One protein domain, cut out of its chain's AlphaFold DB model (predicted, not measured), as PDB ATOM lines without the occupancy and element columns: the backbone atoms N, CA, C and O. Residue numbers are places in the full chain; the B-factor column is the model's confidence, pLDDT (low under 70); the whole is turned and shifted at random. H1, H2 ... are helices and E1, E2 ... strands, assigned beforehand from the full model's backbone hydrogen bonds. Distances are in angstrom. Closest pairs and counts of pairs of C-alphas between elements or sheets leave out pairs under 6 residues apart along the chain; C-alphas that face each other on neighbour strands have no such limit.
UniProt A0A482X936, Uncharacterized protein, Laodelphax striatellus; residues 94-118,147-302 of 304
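AT A GLANCE: This is residues 94 to 118 and 147 to 302 of the 304 residues of an uncharacterized protein of Laodelphax striatellus (UniProt A0A482X936). A small ribbon of two strands, E1 and E2, sits at one end of an elongated up-and-down bundle of four long helices, H3, H4, H6 and H7, each running against the one before it in the chain. H2 packs on the ribbon, H1 packs on H3, and H5 packs on H4. The printed part has 181 residues with seven named helices and two named strands, in the order H1 H2 E1 H3 H4 H5 H6 H7 E2; the sheet E1 - E2 is antiparallel and the class is mostly helix. The whole is compact, with a radius of gyration of the C-alphas of 17.7 A, and spans 62 by 36 by 24 A.

IN THESE COORDINATES: E1 is residues 147 to 151 and E2 residues 297 to 301, where C-alpha 301 is at (-56.274, 2.801, -34.763). H3, residues 156 to 183, runs 41.0 A from C-alpha 156 at (-39.254, -16.429, -39.814). H4 is residues 185 to 206, 31.9 A; H6 residues 235 to 260, 37.2 A; H7 residues 267 to 292, 36.6 A. The shorter helices are H1, residues 94 to 100, beginning at C-alpha 94 (-26.184, -8.602, -39.247), H2, residues 103 to 110, and H5, residues 211 to 221.

HOW THE PARTS SIT: E1 and E2 are antiparallel neighbours at 143 degrees, with N 150 and O 298 at 2.8 A and N 148 and O 300 at 2.9 A, within hydrogen-bond range. The closest C-alphas of H2 and E1 are those of Ala 109 and Gly 150, 4.7 A apart. H3 is the hub, touching H1, H4, H6 and H7. H3 and H7 touch, closest at the C-alphas of Gly 172 and Val 275, 4.3 A, at a shallow tilt of 28 degrees, opposite ways. H3 residues 172 to 183 touch H6, closest at the C-alphas of Met 180 and Trp 257, 6.1 A, the same way at a shallow tilt of 34 degrees, only just short of steep. H3 and H4, a helical hairpin, only just touch, with 3 pairs of C-alphas within 8 A, closest at Leu 181 and Val 188, 6.4 A. H6 and H7 form another helical hairpin, closest at the C-alphas of Thr 254 and Ala 272, 6.7 A. H1 touches H3 at the C-alphas of Ser 94 and Trp 166, 4.9 A, their closest. H5 touches H4, closest at the C-alphas of Val 196 and Ala 218, 5.1 A, at a steep tilt of 53 degrees. Every O i to N i+4 pair is within hydrogen-bond range in H1, H4, H5, H6 and H7; H3 has 22 of 24 and H2 has 2 of 4.

THE WHOLE: The C-alphas of Ser 264 and Arg 301 are the two farthest apart, 62.7 A. Residues 119 to 146 are not printed, and C-alphas 118 and 147 are 21.6 A apart across this cut. The link from H5 to H6, residues 222 to 234, is long. The mean pLDDT of the printed part is 89.1; residues 108 to 112, 117 to 118, 147 and 301 to 302 are under 70.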
ATOM      1  N   SER A  94     -25.103  -8.289 -38.303       95.19
ATOM      2  CA  SER A  94     -26.184  -8.602 -39.247       95.19
ATOM      3  C   SER A  94     -27.503  -8.929 -38.556       95.19
ATOM      4  O   SER A  94     -28.558  -8.466 -38.984       95.19
ATOM      5  N   ILE A  95     -27.454  -9.687 -37.459       92.44
ATOM      6  CA  ILE A  95     -28.630  -9.976 -36.629       92.44
ATOM      7  C   ILE A  95     -29.194  -8.674 -36.060       92.44
ATOM      8  O   ILE A  95     -30.401  -8.432 -36.132       92.44
ATOM      9  N   GLY A  96     -28.329  -7.799 -35.540       89.62
ATOM     10  CA  GLY A  96     -28.747  -6.489 -35.058       89.62
ATOM     11  C   GLY A  96     -29.317  -5.611 -36.178       89.62
ATOM     12  O   GLY A  96     -30.404  -5.057 -36.025       89.62
ATOM     13  N   ALA A  97     -28.656  -5.555 -37.335       92.12
ATOM     14  CA  ALA A  97     -29.137  -4.852 -38.522       92.12
ATOM     15  C   ALA A  97     -30.540  -5.314 -38.941       92.12
ATOM     16  O   ALA A  97     -31.434  -4.486 -39.103       92.12
ATOM     17  N   ALA A  98     -30.764  -6.628 -39.033       91.62
ATOM     18  CA  ALA A  98     -32.067  -7.205 -39.350       91.62
ATOM     19  C   ALA A  98     -33.120  -6.870 -38.280       91.62
ATOM     20  O   ALA A  98     -34.246  -6.502 -38.612       91.62
ATOM     21  N   THR A  99     -32.742  -6.922 -37.000       87.12
ATOM     22  CA  THR A  99     -33.634  -6.619 -35.870       87.12
ATOM     23  C   THR A  99     -34.106  -5.164 -35.875       87.12
ATOM     24  O   THR A  99     -35.271  -4.891 -35.575       87.12
ATOM     25  N   TYR A 100     -33.219  -4.229 -36.231       88.69
ATOM     26  CA  TYR A 100     -33.497  -2.789 -36.227       88.69
ATOM     27  C   TYR A 100     -33.891  -2.218 -37.600       88.69
ATOM     28  O   TYR A 100     -34.257  -1.046 -37.691       88.69
ATOM     29  N   HIS A 101     -33.887  -3.037 -38.655       87.00
ATOM     30  CA  HIS A 101     -34.094  -2.620 -40.043       87.00
ATOM     31  C   HIS A 101     -35.336  -1.738 -40.241       87.00
ATOM     32  O   HIS A 101     -35.242  -0.680 -40.858       87.00
ATOM     33  N   ARG A 102     -36.485  -2.138 -39.678       81.31
ATOM     34  CA  ARG A 102     -37.775  -1.422 -39.776       81.31
ATOM     35  C   ARG A 102     -38.418  -1.167 -38.415       81.31
ATOM     36  O   ARG A 102     -39.641  -1.220 -38.262       81.31
ATOM     37  N   TYR A 103     -37.583  -0.910 -37.411       81.62
ATOM     38  CA  TYR A 103     -37.998  -0.896 -36.010       81.62
ATOM     39  C   TYR A 103     -39.148   0.090 -35.735       81.62
ATOM     40  O   TYR A 103     -40.155  -0.282 -35.141       81.62
ATOM     41  N   SER A 104     -39.065   1.324 -36.238       75.94
ATOM     42  CA  SER A 104     -40.062   2.377 -35.966       75.94
ATOM     43  C   SER A 104     -41.424   2.107 -36.604       75.94
ATOM     44  O   SER A 104     -42.454   2.483 -36.041       75.94
ATOM     45  N   SER A 105     -41.453   1.439 -37.756       75.44
ATOM     46  CA  SER A 105     -42.696   0.996 -38.394       75.44
ATOM     47  C   SER A 105     -43.334  -0.192 -37.661       75.44
ATOM     48  O   SER A 105     -44.563  -0.305 -37.634       75.44
ATOM     49  N   GLN A 106     -42.520  -1.035 -37.017       76.12
ATOM     50  CA  GLN A 106     -42.976  -2.165 -36.203       76.12
ATOM     51  C   GLN A 106     -43.430  -1.750 -34.796       76.12
ATOM     52  O   GLN A 106     -44.330  -2.385 -34.262       76.12
ATOM     53  N   ILE A 107     -42.905  -0.662 -34.212       70.19
ATOM     54  CA  ILE A 107     -43.423  -0.096 -32.945       70.19
ATOM     55  C   ILE A 107     -44.930   0.194 -33.054       70.19
ATOM     56  O   ILE A 107     -45.701  -0.136 -32.161       70.19
ATOM     57  N   VAL A 108     -45.360   0.784 -34.172       64.62
ATOM     58  CA  VAL A 108     -46.751   1.233 -34.375       64.62
ATOM     59  C   VAL A 108     -47.725   0.064 -34.498       64.62
ATOM     60  O   VAL A 108     -48.865   0.172 -34.059       64.62
ATOM     61  N   ALA A 109     -47.296  -1.026 -35.139       62.84
ATOM     62  CA  ALA A 109     -48.146  -2.185 -35.402       62.84
ATOM     63  C   ALA A 109     -48.028  -3.285 -34.342       62.84
ATOM     64  O   ALA A 109     -49.008  -3.968 -34.077       62.84
ATOM     65  N   GLY A 110     -46.838  -3.460 -33.767       59.25
ATOM     66  CA  GLY A 110     -46.498  -4.552 -32.857       59.25
ATOM     67  C   GLY A 110     -46.172  -4.117 -31.430       59.25
ATOM     68  O   GLY A 110     -45.696  -4.944 -30.667       59.25
ATOM     69  N   GLY A 111     -46.357  -2.842 -31.068       62.62
ATOM     70  CA  GLY A 111     -46.257  -2.383 -29.675       62.62
ATOM     71  C   GLY A 111     -44.851  -2.393 -29.067       62.62
ATOM     72  O   GLY A 111     -44.720  -2.311 -27.850       62.62
ATOM     73  N   ARG A 112     -43.792  -2.485 -29.885       67.81
ATOM     74  CA  ARG A 112     -42.405  -2.517 -29.388       67.81
ATOM     75  C   ARG A 112     -42.036  -1.241 -28.610       67.81
ATOM     76  O   ARG A 112     -42.458  -0.153 -29.011       67.81
ATOM     77  N   PRO A 113     -41.202  -1.335 -27.559       70.12
ATOM     78  CA  PRO A 113     -40.722  -0.156 -26.843       70.12
ATOM     79  C   PRO A 113     -39.825   0.721 -27.738       70.12
ATOM     80  O   PRO A 113     -39.105   0.198 -28.588       70.12
ATOM     81  N   PRO A 114     -39.832   2.058 -27.591       75.31
ATOM     82  CA  PRO A 114     -38.947   2.930 -28.359       75.31
ATOM     83  C   PRO A 114     -37.479   2.766 -27.934       75.31
ATOM     84  O   PRO A 114     -37.169   2.668 -26.751       75.31
ATOM     85  N   VAL A 115     -36.557   2.788 -28.905       79.50
ATOM     86  CA  VAL A 115     -35.103   2.715 -28.636       79.50
ATOM     87  C   VAL A 115     -34.588   3.980 -27.969       79.50
ATOM     88  O   VAL A 115     -33.705   3.904 -27.124       79.50
ATOM     89  N   TRP A 116     -35.093   5.142 -28.377       80.06
ATOM     90  CA  TRP A 116     -34.668   6.421 -27.824       80.06
ATOM     91  C   TRP A 116     -35.541   6.788 -26.632       80.06
ATOM     92  O   TRP A 116     -36.763   6.645 -26.739       80.06
ATOM     93  N   PRO A 117     -34.951   7.325 -25.550       67.00
ATOM     94  CA  PRO A 117     -35.731   7.802 -24.429       67.00
ATOM     95  C   PRO A 117     -36.659   8.914 -24.906       67.00
ATOM     96  O   PRO A 117     -36.219   9.926 -25.461       67.00
ATOM     97  N   THR A 118     -37.959   8.703 -24.741       62.03
ATOM     98  CA  THR A 118     -38.941   9.747 -25.036       62.03
ATOM     99  C   THR A 118     -39.156  10.573 -23.778       62.03
ATOM    100  O   THR A 118     -39.213  10.017 -22.685       62.03
ATOM    101  N   TRP A 147     -56.082   6.922 -38.225       64.44
ATOM    102  CA  TRP A 147     -55.412   5.639 -38.460       64.44
ATOM    103  C   TRP A 147     -53.921   5.868 -38.725       64.44
ATOM    104  O   TRP A 147     -53.560   6.699 -39.556       64.44
ATOM    105  N   GLN A 148     -53.046   5.128 -38.044       74.81
ATOM    106  CA  GLN A 148     -51.607   5.161 -38.297       74.81
ATOM    107  C   GLN A 148     -51.169   3.928 -39.084       74.81
ATOM    108  O   GLN A 148     -51.526   2.798 -38.757       74.81
ATOM    109  N   LYS A 149     -50.360   4.151 -40.123       77.00
ATOM    110  CA  LYS A 149     -49.726   3.082 -40.897       77.00
ATOM    111  C   LYS A 149     -48.555   2.496 -40.101       77.00
ATOM    112  O   LYS A 149     -47.657   3.235 -39.691       77.00
ATOM    113  N   GLY A 150     -48.572   1.184 -39.909       77.00
ATOM    114  CA  GLY A 150     -47.495   0.386 -39.336       77.00
ATOM    115  C   GLY A 150     -47.184  -0.830 -40.210       77.00
ATOM    116  O   GLY A 150     -47.777  -1.025 -41.277       77.00
ATOM    117  N   LEU A 151     -46.226  -1.638 -39.769       78.75
ATOM    118  CA  LEU A 151     -45.760  -2.817 -40.491       78.75
ATOM    119  C   LEU A 151     -45.790  -4.027 -39.566       78.75
ATOM    120  O   LEU A 151     -45.268  -3.956 -38.454       78.75
ATOM    121  N   GLN A 152     -46.396  -5.124 -40.019       82.31
ATOM    122  CA  GLN A 152     -46.375  -6.368 -39.255       82.31
ATOM    123  C   GLN A 152     -44.930  -6.871 -39.093       82.31
ATOM    124  O   GLN A 152     -44.048  -6.526 -39.886       82.31
ATOM    125  N   GLY A 153     -44.678  -7.663 -38.050       74.75
ATOM    126  CA  GLY A 153     -43.395  -8.345 -37.892       74.75
ATOM    127  C   GLY A 153     -43.098  -9.258 -39.085       74.75
ATOM    128  O   GLY A 153     -44.013  -9.843 -39.664       74.75
ATOM    129  N   ASP A 154     -41.821  -9.363 -39.455       81.75
ATOM    130  CA  ASP A 154     -41.376 -10.261 -40.521       81.75
ATOM    131  C   ASP A 154     -41.638 -11.736 -40.158       81.75
ATOM    132  O   ASP A 154     -41.520 -12.135 -38.990       81.75
ATOM    133  N   THR A 155     -41.947 -12.549 -41.172       88.62
ATOM    134  CA  THR A 155     -42.006 -14.018 -41.075       88.62
ATOM    135  C   THR A 155     -40.634 -14.579 -40.665       88.62
ATOM    136  O   THR A 155     -39.610 -13.917 -40.870       88.62
ATOM    137  N   PRO A 156     -40.548 -15.803 -40.108       88.69
ATOM    138  CA  PRO A 156     -39.254 -16.429 -39.814       88.69
ATOM    139  C   PRO A 156     -38.339 -16.511 -41.047       88.69
ATOM    140  O   PRO A 156     -37.153 -16.192 -40.957       88.69
ATOM    141  N   ALA A 157     -38.908 -16.847 -42.212       90.88
ATOM    142  CA  ALA A 157     -38.199 -16.872 -43.489       90.88
ATOM    143  C   ALA A 157     -37.701 -15.475 -43.901       90.88
ATOM    144  O   ALA A 157     -36.519 -15.308 -44.203       90.88
ATOM    145  N   GLY A 158     -38.559 -14.451 -43.824       91.06
ATOM    146  CA  GLY A 158     -38.190 -13.064 -44.105       91.06
ATOM    147  C   GLY A 158     -37.072 -12.547 -43.196       91.06
ATOM    148  O   GLY A 158     -36.138 -11.905 -43.677       91.06
ATOM    149  N   LYS A 159     -37.097 -12.888 -41.900       90.31
ATOM    150  CA  LYS A 159     -36.005 -12.570 -40.962       90.31
ATOM    151  C   LYS A 159     -34.700 -13.257 -41.354       90.31
ATOM    152  O   LYS A 159     -33.661 -12.606 -41.354       90.31
ATOM    153  N   CYS A 160     -34.749 -14.545 -41.696       93.81
ATOM    154  CA  CYS A 160     -33.572 -15.299 -42.125       93.81
ATOM    155  C   CYS A 160     -32.937 -14.681 -43.381       93.81
ATOM    156  O   CYS A 160     -31.736 -14.418 -43.396       93.81
ATOM    157  N   LEU A 161     -33.751 -14.349 -44.389       95.56
ATOM    158  CA  LEU A 161     -33.293 -13.681 -45.610       95.56
ATOM    159  C   LEU A 161     -32.700 -12.302 -45.331       95.56
ATOM    160  O   LEU A 161     -31.685 -11.940 -45.919       95.56
ATOM    161  N   LEU A 162     -33.301 -11.537 -44.419       93.94
ATOM    162  CA  LEU A 162     -32.791 -10.224 -44.045       93.94
ATOM    163  C   LEU A 162     -31.449 -10.323 -43.304       93.94
ATOM    164  O   LEU A 162     -30.553  -9.525 -43.567       93.94
ATOM    165  N   ILE A 163     -31.283 -11.313 -42.420       95.50
ATOM    166  CA  ILE A 163     -29.998 -11.602 -41.765       95.50
ATOM    167  C   ILE A 163     -28.954 -11.983 -42.817       95.50
ATOM    168  O   ILE A 163     -27.872 -11.403 -42.824       95.50
ATOM    169  N   LEU A 164     -29.293 -12.896 -43.733       96.81
ATOM    170  CA  LEU A 164     -28.402 -13.329 -44.809       96.81
ATOM    171  C   LEU A 164     -27.981 -12.157 -45.706       96.81
ATOM    172  O   LEU A 164     -26.797 -12.005 -45.998       96.81
ATOM    173  N   PHE A 165     -28.930 -11.300 -46.094       96.88
ATOM    174  CA  PHE A 165     -28.657 -10.076 -46.842       96.88
ATOM    175  C   PHE A 165     -27.624  -9.204 -46.127       96.88
ATOM    176  O   PHE A 165     -26.600  -8.861 -46.719       96.88
ATOM    177  N   TRP A 166     -27.865  -8.876 -44.853       96.62
ATOM    178  CA  TRP A 166     -26.947  -8.035 -44.088       96.62
ATOM    179  C   TRP A 166     -25.589  -8.699 -43.887       96.62
ATOM    180  O   TRP A 166     -24.577  -8.012 -43.982       96.62
ATOM    181  N   THR A 167     -25.534 -10.019 -43.695       97.25
ATOM    182  CA  THR A 167     -24.268 -10.756 -43.581       97.25
ATOM    183  C   THR A 167     -23.451 -10.657 -44.855       97.25
ATOM    184  O   THR A 167     -22.272 -10.314 -44.789       97.25
ATOM    185  N   LEU A 168     -24.060 -10.890 -46.016       97.56
ATOM    186  CA  LEU A 168     -23.371 -10.785 -47.301       97.56
ATOM    187  C   LEU A 168     -22.925  -9.348 -47.585       97.56
ATOM    188  O   LEU A 168     -21.764  -9.116 -47.920       97.56
ATOM    189  N   PHE A 169     -23.820  -8.380 -47.385       97.56
ATOM    190  CA  PHE A 169     -23.539  -6.971 -47.633       97.56
ATOM    191  C   PHE A 169     -22.421  -6.432 -46.728       97.56
ATOM    192  O   PHE A 169     -21.458  -5.838 -47.214       97.56
ATOM    193  N   LEU A 170     -22.503  -6.684 -45.416       96.94
ATOM    194  CA  LEU A 170     -21.484  -6.257 -44.456       96.94
ATOM    195  C   LEU A 170     -20.158  -6.990 -44.663       96.94
ATOM    196  O   LEU A 170     -19.106  -6.386 -44.462       96.94
ATOM    197  N   SER A 171     -20.178  -8.255 -45.092       96.81
ATOM    198  CA  SER A 171     -18.943  -8.985 -45.409       96.81
ATOM    199  C   SER A 171     -18.187  -8.305 -46.548       96.81
ATOM    200  O   SER A 171     -17.020  -7.970 -46.375       96.81
ATOM    201  N   GLY A 172     -18.861  -8.015 -47.669       97.19
ATOM    202  CA  GLY A 172     -18.245  -7.293 -48.788       97.19
ATOM    203  C   GLY A 172     -17.692  -5.938 -48.344       97.19
ATOM    204  O   GLY A 172     -16.497  -5.669 -48.475       97.19
ATOM    205  N   ARG A 173     -18.533  -5.137 -47.683       97.19
ATOM    206  CA  ARG A 173     -18.187  -3.784 -47.239       97.19
ATOM    207  C   ARG A 173     -17.020  -3.733 -46.251       97.19
ATOM    208  O   ARG A 173     -16.105  -2.923 -46.397       97.19
ATOM    209  N   THR A 174     -17.011  -4.598 -45.239       96.94
ATOM    210  CA  THR A 174     -15.924  -4.618 -44.244       96.94
ATOM    211  C   THR A 174     -14.611  -5.141 -44.823       96.94
ATOM    212  O   THR A 174     -13.555  -4.634 -44.438       96.94
ATOM    213  N   VAL A 175     -14.652  -6.075 -45.784       97.31
ATOM    214  CA  VAL A 175     -13.465  -6.529 -46.527       97.31
ATOM    215  C   VAL A 175     -12.857  -5.381 -47.329       97.31
ATOM    216  O   VAL A 175     -11.657  -5.128 -47.199       97.31
ATOM    217  N   VAL A 176     -13.671  -4.636 -48.086       97.88
ATOM    218  CA  VAL A 176     -13.197  -3.472 -48.854       97.88
ATOM    219  C   VAL A 176     -12.572  -2.428 -47.943       97.88
ATOM    220  O   VAL A 176     -11.434  -2.018 -48.173       97.88
ATOM    221  N   ILE A 177     -13.283  -2.015 -46.893       97.81
ATOM    222  CA  ILE A 177     -12.808  -0.975 -45.977       97.81
ATOM    223  C   ILE A 177     -11.529  -1.429 -45.267       97.81
ATOM    224  O   ILE A 177     -10.554  -0.680 -45.226       97.81
ATOM    225  N   GLY A 178     -11.491  -2.659 -44.747       96.94
ATOM    226  CA  GLY A 178     -10.328  -3.190 -44.034       96.94
ATOM    227  C   GLY A 178      -9.079  -3.295 -44.916       96.94
ATOM    228  O   GLY A 178      -7.988  -2.920 -44.484       96.94
ATOM    229  N   ILE A 179      -9.228  -3.738 -46.170       96.88
ATOM    230  CA  ILE A 179      -8.123  -3.783 -47.138       96.88
ATOM    231  C   ILE A 179      -7.702  -2.373 -47.550       96.88
ATOM    232  O   ILE A 179      -6.512  -2.058 -47.559       96.88
ATOM    233  N   MET A 180      -8.651  -1.493 -47.851       97.12
ATOM    234  CA  MET A 180      -8.341  -0.138 -48.287       97.12
ATOM    235  C   MET A 180      -7.659   0.680 -47.179       97.12
ATOM    236  O   MET A 180      -6.756   1.462 -47.470       97.12
ATOM    237  N   LEU A 181      -7.992   0.447 -45.904       96.88
ATOM    238  CA  LEU A 181      -7.291   1.046 -44.759       96.88
ATOM    239  C   LEU A 181      -5.804   0.667 -44.706       96.88
ATOM    240  O   LEU A 181      -4.999   1.454 -44.209       96.88
ATOM    241  N   ARG A 182      -5.413  -0.506 -45.231       95.25
ATOM    242  CA  ARG A 182      -3.998  -0.894 -45.344       95.25
ATOM    243  C   ARG A 182      -3.248  -0.022 -46.352       95.25
ATOM    244  O   ARG A 182      -2.091   0.301 -46.095       95.25
ATOM    245  N   PHE A 183      -3.860   0.304 -47.488       95.19
ATOM    246  CA  PHE A 183      -3.176   0.973 -48.601       95.19
ATOM    247  C   PHE A 183      -3.350   2.496 -48.580       95.19
ATOM    248  O   PHE A 183      -2.377   3.232 -48.713       95.19
ATOM    249  N   TYR A 184      -4.577   2.974 -48.370       96.94
ATOM    250  CA  TYR A 184      -4.947   4.381 -48.523       96.94
ATOM    251  C   TYR A 184      -5.938   4.843 -47.438       96.94
ATOM    252  O   TYR A 184      -7.075   5.220 -47.745       96.94
ATOM    253  N   PRO A 185      -5.532   4.892 -46.156       96.50
ATOM    254  CA  PRO A 185      -6.437   5.217 -45.051       96.50
ATOM    255  C   PRO A 185      -7.091   6.601 -45.182       96.50
ATOM    256  O   PRO A 185      -8.254   6.770 -44.823       96.50
ATOM    257  N   LYS A 186      -6.388   7.589 -45.757       97.50
ATOM    258  CA  LYS A 186      -6.938   8.937 -45.992       97.50
ATOM    259  C   LYS A 186      -8.118   8.928 -46.971       97.50
ATOM    260  O   LYS A 186      -9.084   9.651 -46.751       97.50
ATOM    261  N   ILE A 187      -8.050   8.103 -48.021       97.44
ATOM    262  CA  ILE A 187      -9.123   7.984 -49.020       97.44
ATOM    263  C   ILE A 187     -10.353   7.330 -48.384       97.44
ATOM    264  O   ILE A 187     -11.459   7.827 -48.565       97.44
ATOM    265  N   VAL A 188     -10.164   6.278 -47.576       97.06
ATOM    266  CA  VAL A 188     -11.266   5.638 -46.833       97.06
ATOM    267  C   VAL A 188     -11.983   6.643 -45.941       97.06
ATOM    268  O   VAL A 188     -13.202   6.754 -46.005       97.06
ATOM    269  N   LEU A 189     -11.235   7.397 -45.128       96.69
ATOM    270  CA  LEU A 189     -11.824   8.377 -44.214       96.69
ATOM    271  C   LEU A 189     -12.604   9.460 -44.960       96.69
ATOM    272  O   LEU A 189     -13.684   9.835 -44.506       96.69
ATOM    273  N   LEU A 190     -12.089   9.927 -46.101       97.31
ATOM    274  CA  LEU A 190     -12.780  10.886 -46.961       97.31
ATOM    275  C   LEU A 190     -14.102  10.312 -47.485       97.31
ATOM    276  O   LEU A 190     -15.143  10.938 -47.303       97.31
ATOM    277  N   VAL A 191     -14.075   9.121 -48.090       97.62
ATOM    278  CA  VAL A 191     -15.270   8.481 -48.664       97.62
ATOM    279  C   VAL A 191     -16.323   8.211 -47.587       97.62
ATOM    280  O   VAL A 191     -17.478   8.594 -47.754       97.62
ATOM    281  N   LEU A 192     -15.927   7.653 -46.438       96.44
ATOM    282  CA  LEU A 192     -16.849   7.398 -45.326       96.44
ATOM    283  C   LEU A 192     -17.428   8.692 -44.742       96.44
ATOM    284  O   LEU A 192     -18.612   8.753 -44.423       96.44
ATOM    285  N   SER A 193     -16.624   9.752 -44.647       96.50
ATOM    286  CA  SER A 193     -17.091  11.056 -44.168       96.50
ATOM    287  C   SER A 193     -18.095  11.689 -45.135       96.50
ATOM    288  O   SER A 193     -19.114  12.215 -44.691       96.50
ATOM    289  N   LEU A 194     -17.865  11.590 -46.449       96.94
ATOM    290  CA  LEU A 194     -18.830  12.031 -47.462       96.94
ATOM    291  C   LEU A 194     -20.149  11.250 -47.363       96.94
ATOM    292  O   LEU A 194     -21.218  11.859 -47.420       96.94
ATOM    293  N   HIS A 195     -20.084   9.938 -47.122       96.25
ATOM    294  CA  HIS A 195     -21.266   9.108 -46.886       96.25
ATOM    295  C   HIS A 195     -22.052   9.574 -45.649       96.25
ATOM    296  O   HIS A 195     -23.267   9.771 -45.716       96.25
ATOM    297  N   VAL A 196     -21.372   9.823 -44.523       96.06
ATOM    298  CA  VAL A 196     -22.015  10.344 -43.302       96.06
ATOM    299  C   VAL A 196     -22.684  11.685 -43.569       96.06
ATOM    300  O   VAL A 196     -23.834  11.876 -43.177       96.06
ATOM    301  N   VAL A 197     -22.000  12.607 -44.250       96.56
ATOM    302  CA  VAL A 197     -22.556  13.926 -44.578       96.56
ATOM    303  C   VAL A 197     -23.812  13.784 -45.440       96.56
ATOM    304  O   VAL A 197     -24.821  14.416 -45.132       96.56
ATOM    305  N   LEU A 198     -23.803  12.911 -46.452       95.06
ATOM    306  CA  LEU A 198     -24.964  12.650 -47.307       95.06
ATOM    307  C   LEU A 198     -26.200  12.223 -46.493       95.06
ATOM    308  O   LEU A 198     -27.277  12.809 -46.638       95.06
ATOM    309  N   PHE A 199     -26.053  11.236 -45.604       94.44
ATOM    310  CA  PHE A 199     -27.170  10.753 -44.785       94.44
ATOM    311  C   PHE A 199     -27.563  11.726 -43.676       94.44
ATOM    312  O   PHE A 199     -28.748  11.857 -43.364       94.44
ATOM    313  N   LEU A 200     -26.605  12.467 -43.118       94.75
ATOM    314  CA  LEU A 200     -26.882  13.511 -42.138       94.75
ATOM    315  C   LEU A 200     -27.716  14.644 -42.744       94.75
ATOM    316  O   LEU A 200     -28.654  15.113 -42.096       94.75
ATOM    317  N   LEU A 201     -27.423  15.052 -43.983       93.38
ATOM    318  CA  LEU A 201     -28.233  16.022 -44.722       93.38
ATOM    319  C   LEU A 201     -29.657  15.495 -44.924       93.38
ATOM    320  O   LEU A 201     -30.615  16.176 -44.559       93.38
ATOM    321  N   TYR A 202     -29.807  14.248 -45.388       91.50
ATOM    322  CA  TYR A 202     -31.122  13.624 -45.542       91.50
ATOM    323  C   TYR A 202     -31.912  13.589 -44.219       91.50
ATOM    324  O   TYR A 202     -33.060  14.034 -44.157       91.50
ATOM    325  N   TYR A 203     -31.311  13.112 -43.124       90.81
ATOM    326  CA  TYR A 203     -31.988  13.069 -41.824       90.81
ATOM    327  C   TYR A 203     -32.298  14.461 -41.279       90.81
ATOM    328  O   TYR A 203     -33.304  14.639 -40.592       90.81
ATOM    329  N   SER A 204     -31.474  15.458 -41.584       89.88
ATOM    330  CA  SER A 204     -31.722  16.836 -41.164       89.88
ATOM    331  C   SER A 204     -32.930  17.442 -41.870       89.88
ATOM    332  O   SER A 204     -33.692  18.151 -41.217       89.88
ATOM    333  N   SER A 205     -33.155  17.101 -43.141       88.12
ATOM    334  CA  SER A 205     -34.310  17.568 -43.916       88.12
ATOM    335  C   SER A 205     -35.630  16.886 -43.541       88.12
ATOM    336  O   SER A 205     -36.676  17.524 -43.620       88.12
ATOM    337  N   TYR A 206     -35.610  15.607 -43.146       82.19
ATOM    338  CA  TYR A 206     -36.840  14.802 -43.022       82.19
ATOM    339  C   TYR A 206     -37.146  14.266 -41.619       82.19
ATOM    340  O   TYR A 206     -38.201  13.662 -41.421       82.19
ATOM    341  N   SER A 207     -36.256  14.452 -40.640       82.00
ATOM    342  CA  SER A 207     -36.448  13.946 -39.279       82.00
ATOM    343  C   SER A 207     -36.451  15.047 -38.228       82.00
ATOM    344  O   SER A 207     -35.663  15.992 -38.273       82.00
ATOM    345  N   THR A 208     -37.304  14.876 -37.222       80.94
ATOM    346  CA  THR A 208     -37.441  15.778 -36.071       80.94
ATOM    347  C   THR A 208     -36.696  15.281 -34.830       80.94
ATOM    348  O   THR A 208     -36.809  15.899 -33.776       80.94
ATOM    349  N   ILE A 209     -35.954  14.168 -34.915       82.44
ATOM    350  CA  ILE A 209     -35.146  13.692 -33.780       82.44
ATOM    351  C   ILE A 209     -34.006  14.673 -33.468       82.44
ATOM    352  O   ILE A 209     -33.606  15.477 -34.315       82.44
ATOM    353  N   ASN A 210     -33.469  14.600 -32.249       88.19
ATOM    354  CA  ASN A 210     -32.354  15.444 -31.823       88.19
ATOM    355  C   ASN A 210     -31.101  15.241 -32.707       88.19
ATOM    356  O   ASN A 210     -30.904  14.204 -33.345       88.19
ATOM    357  N   ILE A 211     -30.223  16.245 -32.727       89.69
ATOM    358  CA  ILE A 211     -29.018  16.229 -33.568       89.69
ATOM    359  C   ILE A 211     -28.086  15.050 -33.250       89.69
ATOM    360  O   ILE A 211     -27.544  14.441 -34.167       89.69
ATOM    361  N   PHE A 212     -27.962  14.662 -31.976       89.50
ATOM    362  CA  PHE A 212     -27.128  13.528 -31.570       89.50
ATOM    363  C   PHE A 212     -27.598  12.208 -32.188       89.50
ATOM    364  O   PHE A 212     -26.779  11.477 -32.743       89.50
ATOM    365  N   ASN A 213     -28.906  11.926 -32.181       88.88
ATOM    366  CA  ASN A 213     -29.422  10.703 -32.792       88.88
ATOM    367  C   ASN A 213     -29.343  10.770 -34.324       88.88
ATOM    368  O   ASN A 213     -29.126   9.737 -34.953       88.88
ATOM    369  N   LYS A 214     -29.457  11.962 -34.937       91.50
ATOM    370  CA  LYS A 214     -29.215  12.138 -36.384       91.50
ATOM    371  C   LYS A 214     -27.776  11.793 -36.759       91.50
ATOM    372  O   LYS A 214     -27.574  11.037 -37.702       91.50
ATOM    373  N   ILE A 215     -26.796  12.314 -36.014       93.44
ATOM    374  CA  ILE A 215     -25.372  12.022 -36.232       93.44
ATOM    375  C   ILE A 215     -25.106  10.532 -36.023       93.44
ATOM    376  O   ILE A 215     -24.509   9.897 -36.885       93.44
ATOM    377  N   PHE A 216     -25.601   9.949 -34.928       92.62
ATOM    378  CA  PHE A 216     -25.439   8.520 -34.662       92.62
ATOM    379  C   PHE A 216     -26.016   7.656 -35.792       92.62
ATOM    380  O   PHE A 216     -25.375   6.707 -36.249       92.62
ATOM    381  N   LEU A 217     -27.216   7.993 -36.272       92.56
ATOM    382  CA  LEU A 217     -27.857   7.259 -37.354       92.56
ATOM    383  C   LEU A 217     -27.126   7.454 -38.686       92.56
ATOM    384  O   LEU A 217     -27.002   6.495 -39.434       92.56
ATOM    385  N   ALA A 218     -26.589   8.645 -38.962       94.44
ATOM    386  CA  ALA A 218     -25.756   8.897 -40.139       94.44
ATOM    387  C   ALA A 218     -24.437   8.108 -40.093       94.44
ATOM    388  O   ALA A 218     -24.030   7.531 -41.096       94.44
ATOM    389  N   CYS A 219     -23.806   7.999 -38.920       94.44
ATOM    390  CA  CYS A 219     -22.648   7.126 -38.725       94.44
ATOM    391  C   CYS A 219     -23.013   5.648 -38.910       94.44
ATOM    392  O   CYS A 219     -22.267   4.900 -39.532       94.44
ATOM    393  N   THR A 220     -24.173   5.224 -38.408       93.38
ATOM    394  CA  THR A 220     -24.673   3.853 -38.599       93.38
ATOM    395  C   THR A 220     -24.961   3.573 -40.074       93.38
ATOM    396  O   THR A 220     -24.616   2.501 -40.572       93.38
ATOM    397  N   ALA A 221     -25.496   4.567 -40.789       94.06
ATOM    398  CA  ALA A 221     -25.760   4.515 -42.220       94.06
ATOM    399  C   ALA A 221     -24.491   4.325 -43.053       94.06
ATOM    400  O   ALA A 221     -24.616   3.866 -44.172       94.06
ATOM    401  N   MET A 222     -23.281   4.534 -42.512       93.38
ATOM    402  CA  MET A 222     -22.062   4.079 -43.190       93.38
ATOM    403  C   MET A 222     -22.049   2.577 -43.444       93.38
ATOM    404  O   MET A 222     -21.275   2.149 -44.282       93.38
ATOM    405  N   PHE A 223     -22.822   1.768 -42.720       94.38
ATOM    406  CA  PHE A 223     -22.799   0.309 -42.839       94.38
ATOM    407  C   PHE A 223     -24.183  -0.295 -43.018       94.38
ATOM    408  O   PHE A 223     -24.338  -1.269 -43.751       94.38
ATOM    409  N   VAL A 224     -25.179   0.252 -42.326       93.75
ATOM    410  CA  VAL A 224     -26.528  -0.303 -42.272       93.75
ATOM    411  C   VAL A 224     -27.537   0.829 -42.223       93.75
ATOM    412  O   VAL A 224     -27.454   1.725 -41.386       93.75
ATOM    413  N   LEU A 225     -28.562   0.736 -43.065       92.19
ATOM    414  CA  LEU A 225     -29.712   1.623 -42.994       92.19
ATOM    415  C   LEU A 225     -30.796   1.028 -42.080       92.19
ATOM    416  O   LEU A 225     -31.414   0.013 -42.410       92.19
ATOM    417  N   VAL A 226     -31.045   1.680 -40.941       90.81
ATOM    418  CA  VAL A 226     -32.038   1.254 -39.938       90.81
ATOM    419  C   VAL A 226     -33.089   2.327 -39.671       90.81
ATOM    420  O   VAL A 226     -32.804   3.524 -39.646       90.81
ATOM    421  N   GLU A 227     -34.324   1.897 -39.435       88.25
ATOM    422  CA  GLU A 227     -35.454   2.779 -39.156       88.25
ATOM    423  C   GLU A 227     -35.670   2.919 -37.636       88.25
ATOM    424  O   GLU A 227     -36.618   2.361 -37.081       88.25
ATOM    425  N   VAL A 228     -34.797   3.648 -36.930       85.12
ATOM    426  CA  VAL A 228     -34.863   3.808 -35.460       85.12
ATOM    427  C   VAL A 228     -35.093   5.268 -35.057       85.12
ATOM    428  O   VAL A 228     -34.212   6.115 -35.169       85.12
ATOM    429  N   GLY A 229     -36.295   5.577 -34.563       77.31
ATOM    430  CA  GLY A 229     -36.710   6.935 -34.191       77.31
ATOM    431  C   GLY A 229     -37.117   7.827 -35.365       77.31
ATOM    432  O   GLY A 229     -37.585   8.939 -35.147       77.31
ATOM    433  N   ILE A 230     -36.977   7.350 -36.602       81.44
ATOM    434  CA  ILE A 230     -37.356   8.056 -37.829       81.44
ATOM    435  C   ILE A 230     -38.268   7.135 -38.617       81.44
ATOM    436  O   ILE A 230     -37.952   5.961 -38.739       81.44
ATOM    437  N   LYS A 231     -39.359   7.653 -39.186       80.12
ATOM    438  CA  LYS A 231     -40.148   6.923 -40.187       80.12
ATOM    439  C   LYS A 231     -39.779   7.421 -41.574       80.12
ATOM    440  O   LYS A 231     -39.877   8.617 -41.848       80.12
ATOM    441  N   PHE A 232     -39.374   6.521 -42.458       80.12
ATOM    442  CA  PHE A 232     -39.028   6.901 -43.823       80.12
ATOM    443  C   PHE A 232     -40.298   7.178 -44.632       80.12
ATOM    444  O   PHE A 232     -41.130   6.294 -44.811       80.12
ATOM    445  N   GLN A 233     -40.452   8.401 -45.149       73.50
ATOM    446  CA  GLN A 233     -41.602   8.752 -45.996       73.50
ATOM    447  C   GLN A 233     -41.536   8.058 -47.364       73.50
ATOM    448  O   GLN A 233     -42.546   7.594 -47.888       73.50
ATOM    449  N   ARG A 234     -40.328   7.971 -47.935       81.12
ATOM    450  CA  ARG A 234     -40.036   7.373 -49.246       81.12
ATOM    451  C   ARG A 234     -39.039   6.225 -49.104       81.12
ATOM    452  O   ARG A 234     -37.937   6.265 -49.640       81.12
ATOM    453  N   THR A 235     -39.445   5.200 -48.356       80.69
ATOM    454  CA  THR A 235     -38.608   4.064 -47.944       80.69
ATOM    455  C   THR A 235     -37.837   3.434 -49.107       80.69
ATOM    456  O   THR A 235     -36.631   3.263 -49.005       80.69
ATOM    457  N   VAL A 236     -38.502   3.152 -50.235       82.88
ATOM    458  CA  VAL A 236     -37.867   2.505 -51.400       82.88
ATOM    459  C   VAL A 236     -36.700   3.332 -51.938       82.88
ATOM    460  O   VAL A 236     -35.606   2.804 -52.090       82.88
ATOM    461  N   TYR A 237     -36.906   4.630 -52.165       86.50
ATOM    462  CA  TYR A 237     -35.867   5.506 -52.707       86.50
ATOM    463  C   TYR A 237     -34.680   5.658 -51.759       86.50
ATOM    464  O   TYR A 237     -33.546   5.676 -52.220       86.50
ATOM    465  N   LEU A 238     -34.922   5.722 -50.446       89.56
ATOM    466  CA  LEU A 238     -33.840   5.817 -49.469       89.56
ATOM    467  C   LEU A 238     -33.003   4.531 -49.407       89.56
ATOM    468  O   LEU A 238     -31.779   4.613 -49.365       89.56
ATOM    469  N   TYR A 239     -33.640   3.355 -49.446       88.06
ATOM    470  CA  TYR A 239     -32.909   2.085 -49.531       88.06
ATOM    471  C   TYR A 239     -32.130   1.970 -50.841       88.06
ATOM    472  O   TYR A 239     -30.982   1.547 -50.812       88.06
ATOM    473  N   MET A 240     -32.716   2.381 -51.970       89.12
ATOM    474  CA  MET A 240     -32.006   2.387 -53.252       89.12
ATOM    475  C   MET A 240     -30.818   3.350 -53.227       89.12
ATOM    476  O   MET A 240     -29.738   2.964 -53.652       89.12
ATOM    477  N   LEU A 241     -30.983   4.558 -52.672       92.25
ATOM    478  CA  LEU A 241     -29.888   5.512 -52.488       92.25
ATOM    479  C   LEU A 241     -28.754   4.890 -51.668       92.25
ATOM    480  O   LEU A 241     -27.618   4.912 -52.117       92.25
ATOM    481  N   PHE A 242     -29.076   4.296 -50.517       94.69
ATOM    482  CA  PHE A 242     -28.103   3.645 -49.640       94.69
ATOM    483  C   PHE A 242     -27.381   2.474 -50.306       94.69
ATOM    484  O   PHE A 242     -26.156   2.397 -50.250       94.69
ATOM    485  N   ILE A 243     -28.119   1.565 -50.942       93.06
ATOM    486  CA  ILE A 243     -27.534   0.389 -51.591       93.06
ATOM    487  C   ILE A 243     -26.643   0.826 -52.755       93.06
ATOM    488  O   ILE A 243     -25.503   0.378 -52.843       93.06
ATOM    489  N   VAL A 244     -27.129   1.719 -53.622       93.00
ATOM    490  CA  VAL A 244     -26.370   2.190 -54.787       93.00
ATOM    491  C   VAL A 244     -25.137   2.970 -54.347       93.00
ATOM    492  O   VAL A 244     -24.053   2.672 -54.839       93.00
ATOM    493  N   SER A 245     -25.262   3.919 -53.412       95.31
ATOM    494  CA  SER A 245     -24.107   4.693 -52.944       95.31
ATOM    495  C   SER A 245     -23.055   3.784 -52.312       95.31
ATOM    496  O   SER A 245     -21.886   3.872 -52.670       95.31
ATOM    497  N   SER A 246     -23.471   2.846 -51.457       96.19
ATOM    498  CA  SER A 246     -22.555   1.918 -50.791       96.19
ATOM    499  C   SER A 246     -21.849   0.986 -51.773       96.19
ATOM    500  O   SER A 246     -20.638   0.828 -51.691       96.19
ATOM    501  N   VAL A 247     -22.573   0.397 -52.732       95.06
ATOM    502  CA  VAL A 247     -21.982  -0.506 -53.733       95.06
ATOM    503  C   VAL A 247     -21.037   0.249 -54.669       95.06
ATOM    504  O   VAL A 247     -19.977  -0.271 -55.003       95.06
ATOM    505  N   VAL A 248     -21.377   1.480 -55.070       96.06
ATOM    506  CA  VAL A 248     -20.489   2.323 -55.888       96.06
ATOM    507  C   VAL A 248     -19.209   2.668 -55.129       96.06
ATOM    508  O   VAL A 248     -18.123   2.558 -55.697       96.06
ATOM    509  N   GLU A 249     -19.312   3.038 -53.851       97.31
ATOM    510  CA  GLU A 249     -18.149   3.249 -52.983       97.31
ATOM    511  C   GLU A 249     -17.300   1.980 -52.873       97.31
ATOM    512  O   GLU A 249     -16.094   2.034 -53.095       97.31
ATOM    513  N   ASP A 250     -17.920   0.835 -52.586       97.75
ATOM    514  CA  ASP A 250     -17.216  -0.425 -52.349       97.75
ATOM    515  C   ASP A 250     -16.505  -0.924 -53.621       97.75
ATOM    516  O   ASP A 250     -15.339  -1.323 -53.571       97.75
ATOM    517  N   ILE A 251     -17.154  -0.822 -54.787       96.44
ATOM    518  CA  ILE A 251     -16.538  -1.119 -56.089       96.44
ATOM    519  C   ILE A 251     -15.416  -0.122 -56.393       96.44
ATOM    520  O   ILE A 251     -14.325  -0.536 -56.784       96.44
ATOM    521  N   GLY A 252     -15.645   1.179 -56.191       97.19
ATOM    522  CA  GLY A 252     -14.654   2.222 -56.453       97.19
ATOM    523  C   GLY A 252     -13.392   2.045 -55.611       97.19
ATOM    524  O   GLY A 252     -12.285   2.018 -56.147       97.19
ATOM    525  N   LEU A 253     -13.547   1.838 -54.302       97.88
ATOM    526  CA  LEU A 253     -12.435   1.538 -53.402       97.88
ATOM    527  C   LEU A 253     -11.738   0.232 -53.801       97.88
ATOM    528  O   LEU A 253     -10.509   0.186 -53.783       97.88
ATOM    529  N   THR A 254     -12.497  -0.792 -54.214       97.38
ATOM    530  CA  THR A 254     -11.936  -2.061 -54.705       97.38
ATOM    531  C   THR A 254     -11.052  -1.871 -55.921       97.38
ATOM    532  O   THR A 254      -9.916  -2.333 -55.916       97.38
ATOM    533  N   ILE A 255     -11.520  -1.132 -56.927       96.44
ATOM    534  CA  ILE A 255     -10.728  -0.803 -58.116       96.44
ATOM    535  C   ILE A 255      -9.455  -0.050 -57.712       96.44
ATOM    536  O   ILE A 255      -8.369  -0.391 -58.182       96.44
ATOM    537  N   VAL A 256      -9.566   0.931 -56.807       97.00
ATOM    538  CA  VAL A 256      -8.420   1.740 -56.373       97.00
ATOM    539  C   VAL A 256      -7.330   0.880 -55.731       97.00
ATOM    540  O   VAL A 256      -6.176   0.937 -56.160       97.00
ATOM    541  N   TRP A 257      -7.650   0.060 -54.726       95.75
ATOM    542  CA  TRP A 257      -6.607  -0.758 -54.097       95.75
ATOM    543  C   TRP A 257      -6.160  -1.921 -54.987       95.75
ATOM    544  O   TRP A 257      -4.994  -2.308 -54.920       95.75
ATOM    545  N   TYR A 258      -7.037  -2.461 -55.835       95.75
ATOM    546  CA  TYR A 258      -6.688  -3.572 -56.715       95.75
ATOM    547  C   TYR A 258      -5.671  -3.153 -57.781       95.75
ATOM    548  O   TYR A 258      -4.690  -3.862 -57.986       95.75
ATOM    549  N   VAL A 259      -5.865  -1.987 -58.408       95.38
ATOM    550  CA  VAL A 259      -5.000  -1.489 -59.490       95.38
ATOM    551  C   VAL A 259      -3.750  -0.788 -58.953       95.38
ATOM    552  O   VAL A 259      -2.655  -1.030 -59.457       95.38
ATOM    553  N   TRP A 260      -3.879   0.057 -57.922       96.06
ATOM    554  CA  TRP A 260      -2.765   0.895 -57.448       96.06
ATOM    555  C   TRP A 260      -2.108   0.412 -56.150       96.06
ATOM    556  O   TRP A 260      -1.024   0.882 -55.813       96.06
ATOM    557  N   GLY A 261      -2.700  -0.549 -55.433       89.38
ATOM    558  CA  GLY A 261      -2.220  -0.967 -54.110       89.38
ATOM    559  C   GLY A 261      -0.852  -1.661 -54.091       89.38
ATOM    560  O   GLY A 261      -0.296  -1.856 -53.012       89.38
ATOM    561  N   GLY A 262      -0.289  -2.043 -55.243       89.25
ATOM    562  CA  GLY A 262       1.052  -2.640 -55.319       89.25
ATOM    563  C   GLY A 262       1.189  -3.928 -54.497       89.25
ATOM    564  O   GLY A 262       2.197  -4.152 -53.825       89.25
ATOM    565  N   TRP A 263       0.142  -4.756 -54.476       89.75
ATOM    566  CA  TRP A 263       0.109  -5.990 -53.702       89.75
ATOM    567  C   TRP A 263       0.719  -7.162 -54.482       89.75
ATOM    568  O   TRP A 263       0.605  -7.253 -55.697       89.75
ATOM    569  N   SER A 264       1.367  -8.086 -53.766       82.00
ATOM    570  CA  SER A 264       2.025  -9.263 -54.361       82.00
ATOM    571  C   SER A 264       1.383 -10.597 -53.977       82.00
ATOM    572  O   SER A 264       1.650 -11.623 -54.596       82.00
ATOM    573  N   ARG A 265       0.546 -10.620 -52.932       84.94
ATOM    574  CA  ARG A 265      -0.047 -11.864 -52.424       84.94
ATOM    575  C   ARG A 265      -1.342 -12.200 -53.161       84.94
ATOM    576  O   ARG A 265      -2.234 -11.364 -53.237       84.94
ATOM    577  N   GLN A 266      -1.498 -13.459 -53.564       86.56
ATOM    578  CA  GLN A 266      -2.680 -13.937 -54.299       86.56
ATOM    579  C   GLN A 266      -4.008 -13.783 -53.541       86.56
ATOM    580  O   GLN A 266      -5.051 -13.649 -54.173       86.56
ATOM    581  N   TRP A 267      -4.003 -13.755 -52.203       88.56
ATOM    582  CA  TRP A 267      -5.239 -13.620 -51.417       88.56
ATOM    583  C   TRP A 267      -6.002 -12.318 -51.711       88.56
ATOM    584  O   TRP A 267      -7.220 -12.289 -51.571       88.56
ATOM    585  N   PHE A 268      -5.316 -11.270 -52.178       92.62
ATOM    586  CA  PHE A 268      -5.948 -10.027 -52.612       92.62
ATOM    587  C   PHE A 268      -6.833 -10.226 -53.852       92.62
ATOM    588  O   PHE A 268      -7.928  -9.677 -53.899       92.62
ATOM    589  N   ASN A 269      -6.453 -11.095 -54.795       93.38
ATOM    590  CA  ASN A 269      -7.342 -11.471 -55.902       93.38
ATOM    591  C   ASN A 269      -8.618 -12.123 -55.381       93.38
ATOM    592  O   ASN A 269      -9.723 -11.719 -55.736       93.38
ATOM    593  N   HIS A 270      -8.470 -13.107 -54.493       93.94
ATOM    594  CA  HIS A 270      -9.613 -13.786 -53.890       93.94
ATOM    595  C   HIS A 270     -10.501 -12.821 -53.098       93.94
ATOM    596  O   HIS A 270     -11.718 -12.943 -53.163       93.94
ATOM    597  N   ALA A 271      -9.916 -11.833 -52.417       95.25
ATOM    598  CA  ALA A 271     -10.670 -10.800 -51.718       95.25
ATOM    599  C   ALA A 271     -11.479  -9.915 -52.680       95.25
ATOM    600  O   ALA A 271     -12.653  -9.675 -52.418       95.25
ATOM    601  N   ALA A 272     -10.903  -9.484 -53.808       95.88
ATOM    602  CA  ALA A 272     -11.633  -8.709 -54.817       95.88
ATOM    603  C   ALA A 272     -12.822  -9.501 -55.392       95.88
ATOM    604  O   ALA A 272     -13.944  -8.991 -55.439       95.88
ATOM    605  N   TYR A 273     -12.612 -10.774 -55.745       95.38
ATOM    606  CA  TYR A 273     -13.704 -11.649 -56.182       95.38
ATOM    607  C   TYR A 273     -14.754 -11.847 -55.085       95.38
ATOM    608  O   TYR A 273     -15.949 -11.793 -55.373       95.38
ATOM    609  N   ALA A 274     -14.337 -12.055 -53.834       95.38
ATOM    610  CA  ALA A 274     -15.252 -12.232 -52.712       95.38
ATOM    611  C   ALA A 274     -16.138 -10.998 -52.506       95.38
ATOM    612  O   ALA A 274     -17.347 -11.150 -52.376       95.38
ATOM    613  N   VAL A 275     -15.574  -9.787 -52.564       97.00
ATOM    614  CA  VAL A 275     -16.328  -8.527 -52.458       97.00
ATOM    615  C   VAL A 275     -17.424  -8.447 -53.520       97.00
ATOM    616  O   VAL A 275     -18.590  -8.237 -53.184       97.00
ATOM    617  N   ILE A 276     -17.072  -8.662 -54.792       95.75
ATOM    618  CA  ILE A 276     -18.030  -8.581 -55.905       95.75
ATOM    619  C   ILE A 276     -19.150  -9.614 -55.726       95.75
ATOM    620  O   ILE A 276     -20.328  -9.270 -55.827       95.75
ATOM    621  N   ASN A 277     -18.799 -10.863 -55.407       96.69
ATOM    622  CA  ASN A 277     -19.776 -11.932 -55.201       96.69
ATOM    623  C   ASN A 277     -20.675 -11.675 -53.982       96.69
ATOM    624  O   ASN A 277     -21.881 -11.896 -54.063       96.69
ATOM    625  N   CYS A 278     -20.123 -11.165 -52.877       97.31
ATOM    626  CA  CYS A 278     -20.888 -10.795 -51.689       97.31
ATOM    627  C   CYS A 278     -21.940  -9.728 -52.007       97.31
ATOM    628  O   CYS A 278     -23.100  -9.903 -51.638       97.31
ATOM    629  N   HIS A 279     -21.575  -8.658 -52.720       96.62
ATOM    630  CA  HIS A 279     -22.537  -7.614 -53.082       96.62
ATOM    631  C   HIS A 279     -23.567  -8.101 -54.103       96.62
ATOM    632  O   HIS A 279     -24.753  -7.834 -53.924       96.62
ATOM    633  N   LEU A 280     -23.158  -8.856 -55.126       96.50
ATOM    634  CA  LEU A 280     -24.092  -9.419 -56.103       96.50
ATOM    635  C   LEU A 280     -25.116 -10.340 -55.428       96.50
ATOM    636  O   LEU A 280     -26.321 -10.185 -55.628       96.50
ATOM    637  N   LEU A 281     -24.651 -11.258 -54.577       97.44
ATOM    638  CA  LEU A 281     -25.529 -12.173 -53.855       97.44
ATOM    639  C   LEU A 281     -26.415 -11.426 -52.851       97.44
ATOM    640  O   LEU A 281     -27.601 -11.732 -52.752       97.44
ATOM    641  N   ALA A 282     -25.888 -10.409 -52.161       97.06
ATOM    642  CA  ALA A 282     -26.687  -9.554 -51.285       97.06
ATOM    643  C   ALA A 282     -27.830  -8.873 -52.055       97.06
ATOM    644  O   ALA A 282     -28.970  -8.891 -51.597       97.06
ATOM    645  N   LEU A 283     -27.561  -8.326 -53.245       95.44
ATOM    646  CA  LEU A 283     -28.591  -7.710 -54.087       95.44
ATOM    647  C   LEU A 283     -29.666  -8.719 -54.507       95.44
ATOM    648  O   LEU A 283     -30.851  -8.395 -54.440       95.44
ATOM    649  N   ILE A 284     -29.275  -9.940 -54.881       96.56
ATOM    650  CA  ILE A 284     -30.213 -11.014 -55.243       96.56
ATOM    651  C   ILE A 284     -31.093 -11.393 -54.044       96.56
ATOM    652  O   ILE A 284     -32.318 -11.432 -54.167       96.56
ATOM    653  N   VAL A 285     -30.496 -11.617 -52.869       96.56
ATOM    654  CA  VAL A 285     -31.231 -11.963 -51.640       96.56
ATOM    655  C   VAL A 285     -32.175 -10.831 -51.233       96.56
ATOM    656  O   VAL A 285     -33.321 -11.085 -50.862       96.56
ATOM    657  N   PHE A 286     -31.741  -9.574 -51.343       93.25
ATOM    658  CA  PHE A 286     -32.587  -8.425 -51.033       93.25
ATOM    659  C   PHE A 286     -33.744  -8.270 -52.020       93.25
ATOM    660  O   PHE A 286     -34.873  -8.007 -51.602       93.25
ATOM    661  N   ALA A 287     -33.495  -8.463 -53.318       92.50
ATOM    662  CA  ALA A 287     -34.538  -8.456 -54.337       92.50
ATOM    663  C   ALA A 287     -35.577  -9.552 -54.066       92.50
ATOM    664  O   ALA A 287     -36.776  -9.275 -54.092       92.50
ATOM    665  N   TYR A 288     -35.126 -10.759 -53.709       94.94
ATOM    666  CA  TYR A 288     -36.003 -11.857 -53.311       94.94
ATOM    667  C   TYR A 288     -36.830 -11.508 -52.061       94.94
ATOM    668  O   TYR A 288     -38.053 -11.635 -52.078       94.94
ATOM    669  N   TYR A 289     -36.195 -10.989 -51.003       92.56
ATOM    670  CA  TYR A 289     -36.894 -10.526 -49.796       92.56
ATOM    671  C   TYR A 289     -37.969  -9.484 -50.135       92.56
ATOM    672  O   TYR A 289     -39.100  -9.576 -49.662       92.56
ATOM    673  N   MET A 290     -37.644  -8.511 -50.986       88.62
ATOM    674  CA  MET A 290     -38.574  -7.449 -51.368       88.62
ATOM    675  C   MET A 290     -39.729  -7.939 -52.251       88.62
ATOM    676  O   MET A 290     -40.813  -7.358 -52.169       88.62
ATOM    677  N   ALA A 291     -39.508  -8.972 -53.067       90.00
ATOM    678  CA  ALA A 291     -40.512  -9.547 -53.957       90.00
ATOM    679  C   ALA A 291     -41.486 -10.487 -53.228       90.00
ATOM    680  O   ALA A 291     -42.688 -10.411 -53.475       90.00
ATOM    681  N   PHE A 292     -40.987 -11.337 -52.326       91.12
ATOM    682  CA  PHE A 292     -41.770 -12.448 -51.770       91.12
ATOM    683  C   PHE A 292     -42.065 -12.325 -50.271       91.12
ATOM    684  O   PHE A 292     -43.167 -12.645 -49.839       91.12
ATOM    685  N   GLU A 293     -41.119 -11.820 -49.479       89.31
ATOM    686  CA  GLU A 293     -41.177 -11.870 -48.006       89.31
ATOM    687  C   GLU A 293     -41.349 -10.490 -47.358       89.31
ATOM    688  O   GLU A 293     -41.217 -10.320 -46.144       89.31
ATOM    689  N   LYS A 294     -41.658  -9.468 -48.162       83.38
ATOM    690  CA  LYS A 294     -41.865  -8.116 -47.658       83.38
ATOM    691  C   LYS A 294     -43.075  -8.097 -46.706       83.38
ATOM    692  O   LYS A 294     -44.184  -8.445 -47.116       83.38
ATOM    693  N   PRO A 295     -42.915  -7.598 -45.468       82.06
ATOM    694  CA  PRO A 295     -43.990  -7.579 -44.484       82.06
ATOM    695  C   PRO A 295     -45.146  -6.669 -44.914       82.06
ATOM    696  O   PRO A 295     -44.957  -5.620 -45.544       82.06
ATOM    697  N   ARG A 296     -46.365  -7.080 -44.551       81.38
ATOM    698  CA  ARG A 296     -47.607  -6.393 -44.919       81.38
ATOM    699  C   ARG A 296     -47.792  -5.111 -44.110       81.38
ATOM    700  O   ARG A 296     -47.458  -5.029 -42.926       81.38
ATOM    701  N   THR A 297     -48.359  -4.099 -44.759       83.31
ATOM    702  CA  THR A 297     -48.744  -2.848 -44.099       83.31
ATOM    703  C   THR A 297     -50.050  -3.033 -43.346       83.31
ATOM    704  O   THR A 297     -51.027  -3.505 -43.924       83.31
ATOM    705  N   VAL A 298     -50.080  -2.603 -42.088       80.94
ATOM    706  CA  VAL A 298     -51.255  -2.679 -41.214       80.94
ATOM    707  C   VAL A 298     -51.646  -1.267 -40.788       80.94
ATOM    708  O   VAL A 298     -50.782  -0.429 -40.527       80.94
ATOM    709  N   TYR A 299     -52.945  -0.988 -40.722       80.12
ATOM    710  CA  TYR A 299     -53.467   0.274 -40.204       80.12
ATOM    711  C   TYR A 299     -53.927   0.065 -38.766       80.12
ATOM    712  O   TYR A 299     -54.889  -0.658 -38.517       80.12
ATOM    713  N   VAL A 300     -53.244   0.700 -37.818       73.56
ATOM    714  CA  VAL A 300     -53.594   0.631 -36.396       73.56
ATOM    715  C   VAL A 300     -54.351   1.889 -35.996       73.56
ATOM    716  O   VAL A 300     -53.983   3.011 -36.352       73.56
ATOM    717  N   ARG A 301     -55.456   1.699 -35.270       65.06
ATOM    718  CA  ARG A 301     -56.274   2.801 -34.763       65.06
ATOM    719  C   ARG A 301     -55.522   3.493 -33.629       65.06
ATOM    720  O   ARG A 301     -55.276   2.882 -32.594       65.06
ATOM    721  N   ASN A 302     -55.208   4.772 -33.806       55.88
ATOM    722  CA  ASN A 302     -54.589   5.579 -32.763       55.88
ATOM    723  C   ASN A 302     -55.606   5.804 -31.629       55.88
ATOM    724  O   ASN A 302     -56.569   6.553 -31.804       55.88
TER     725      ASN A 302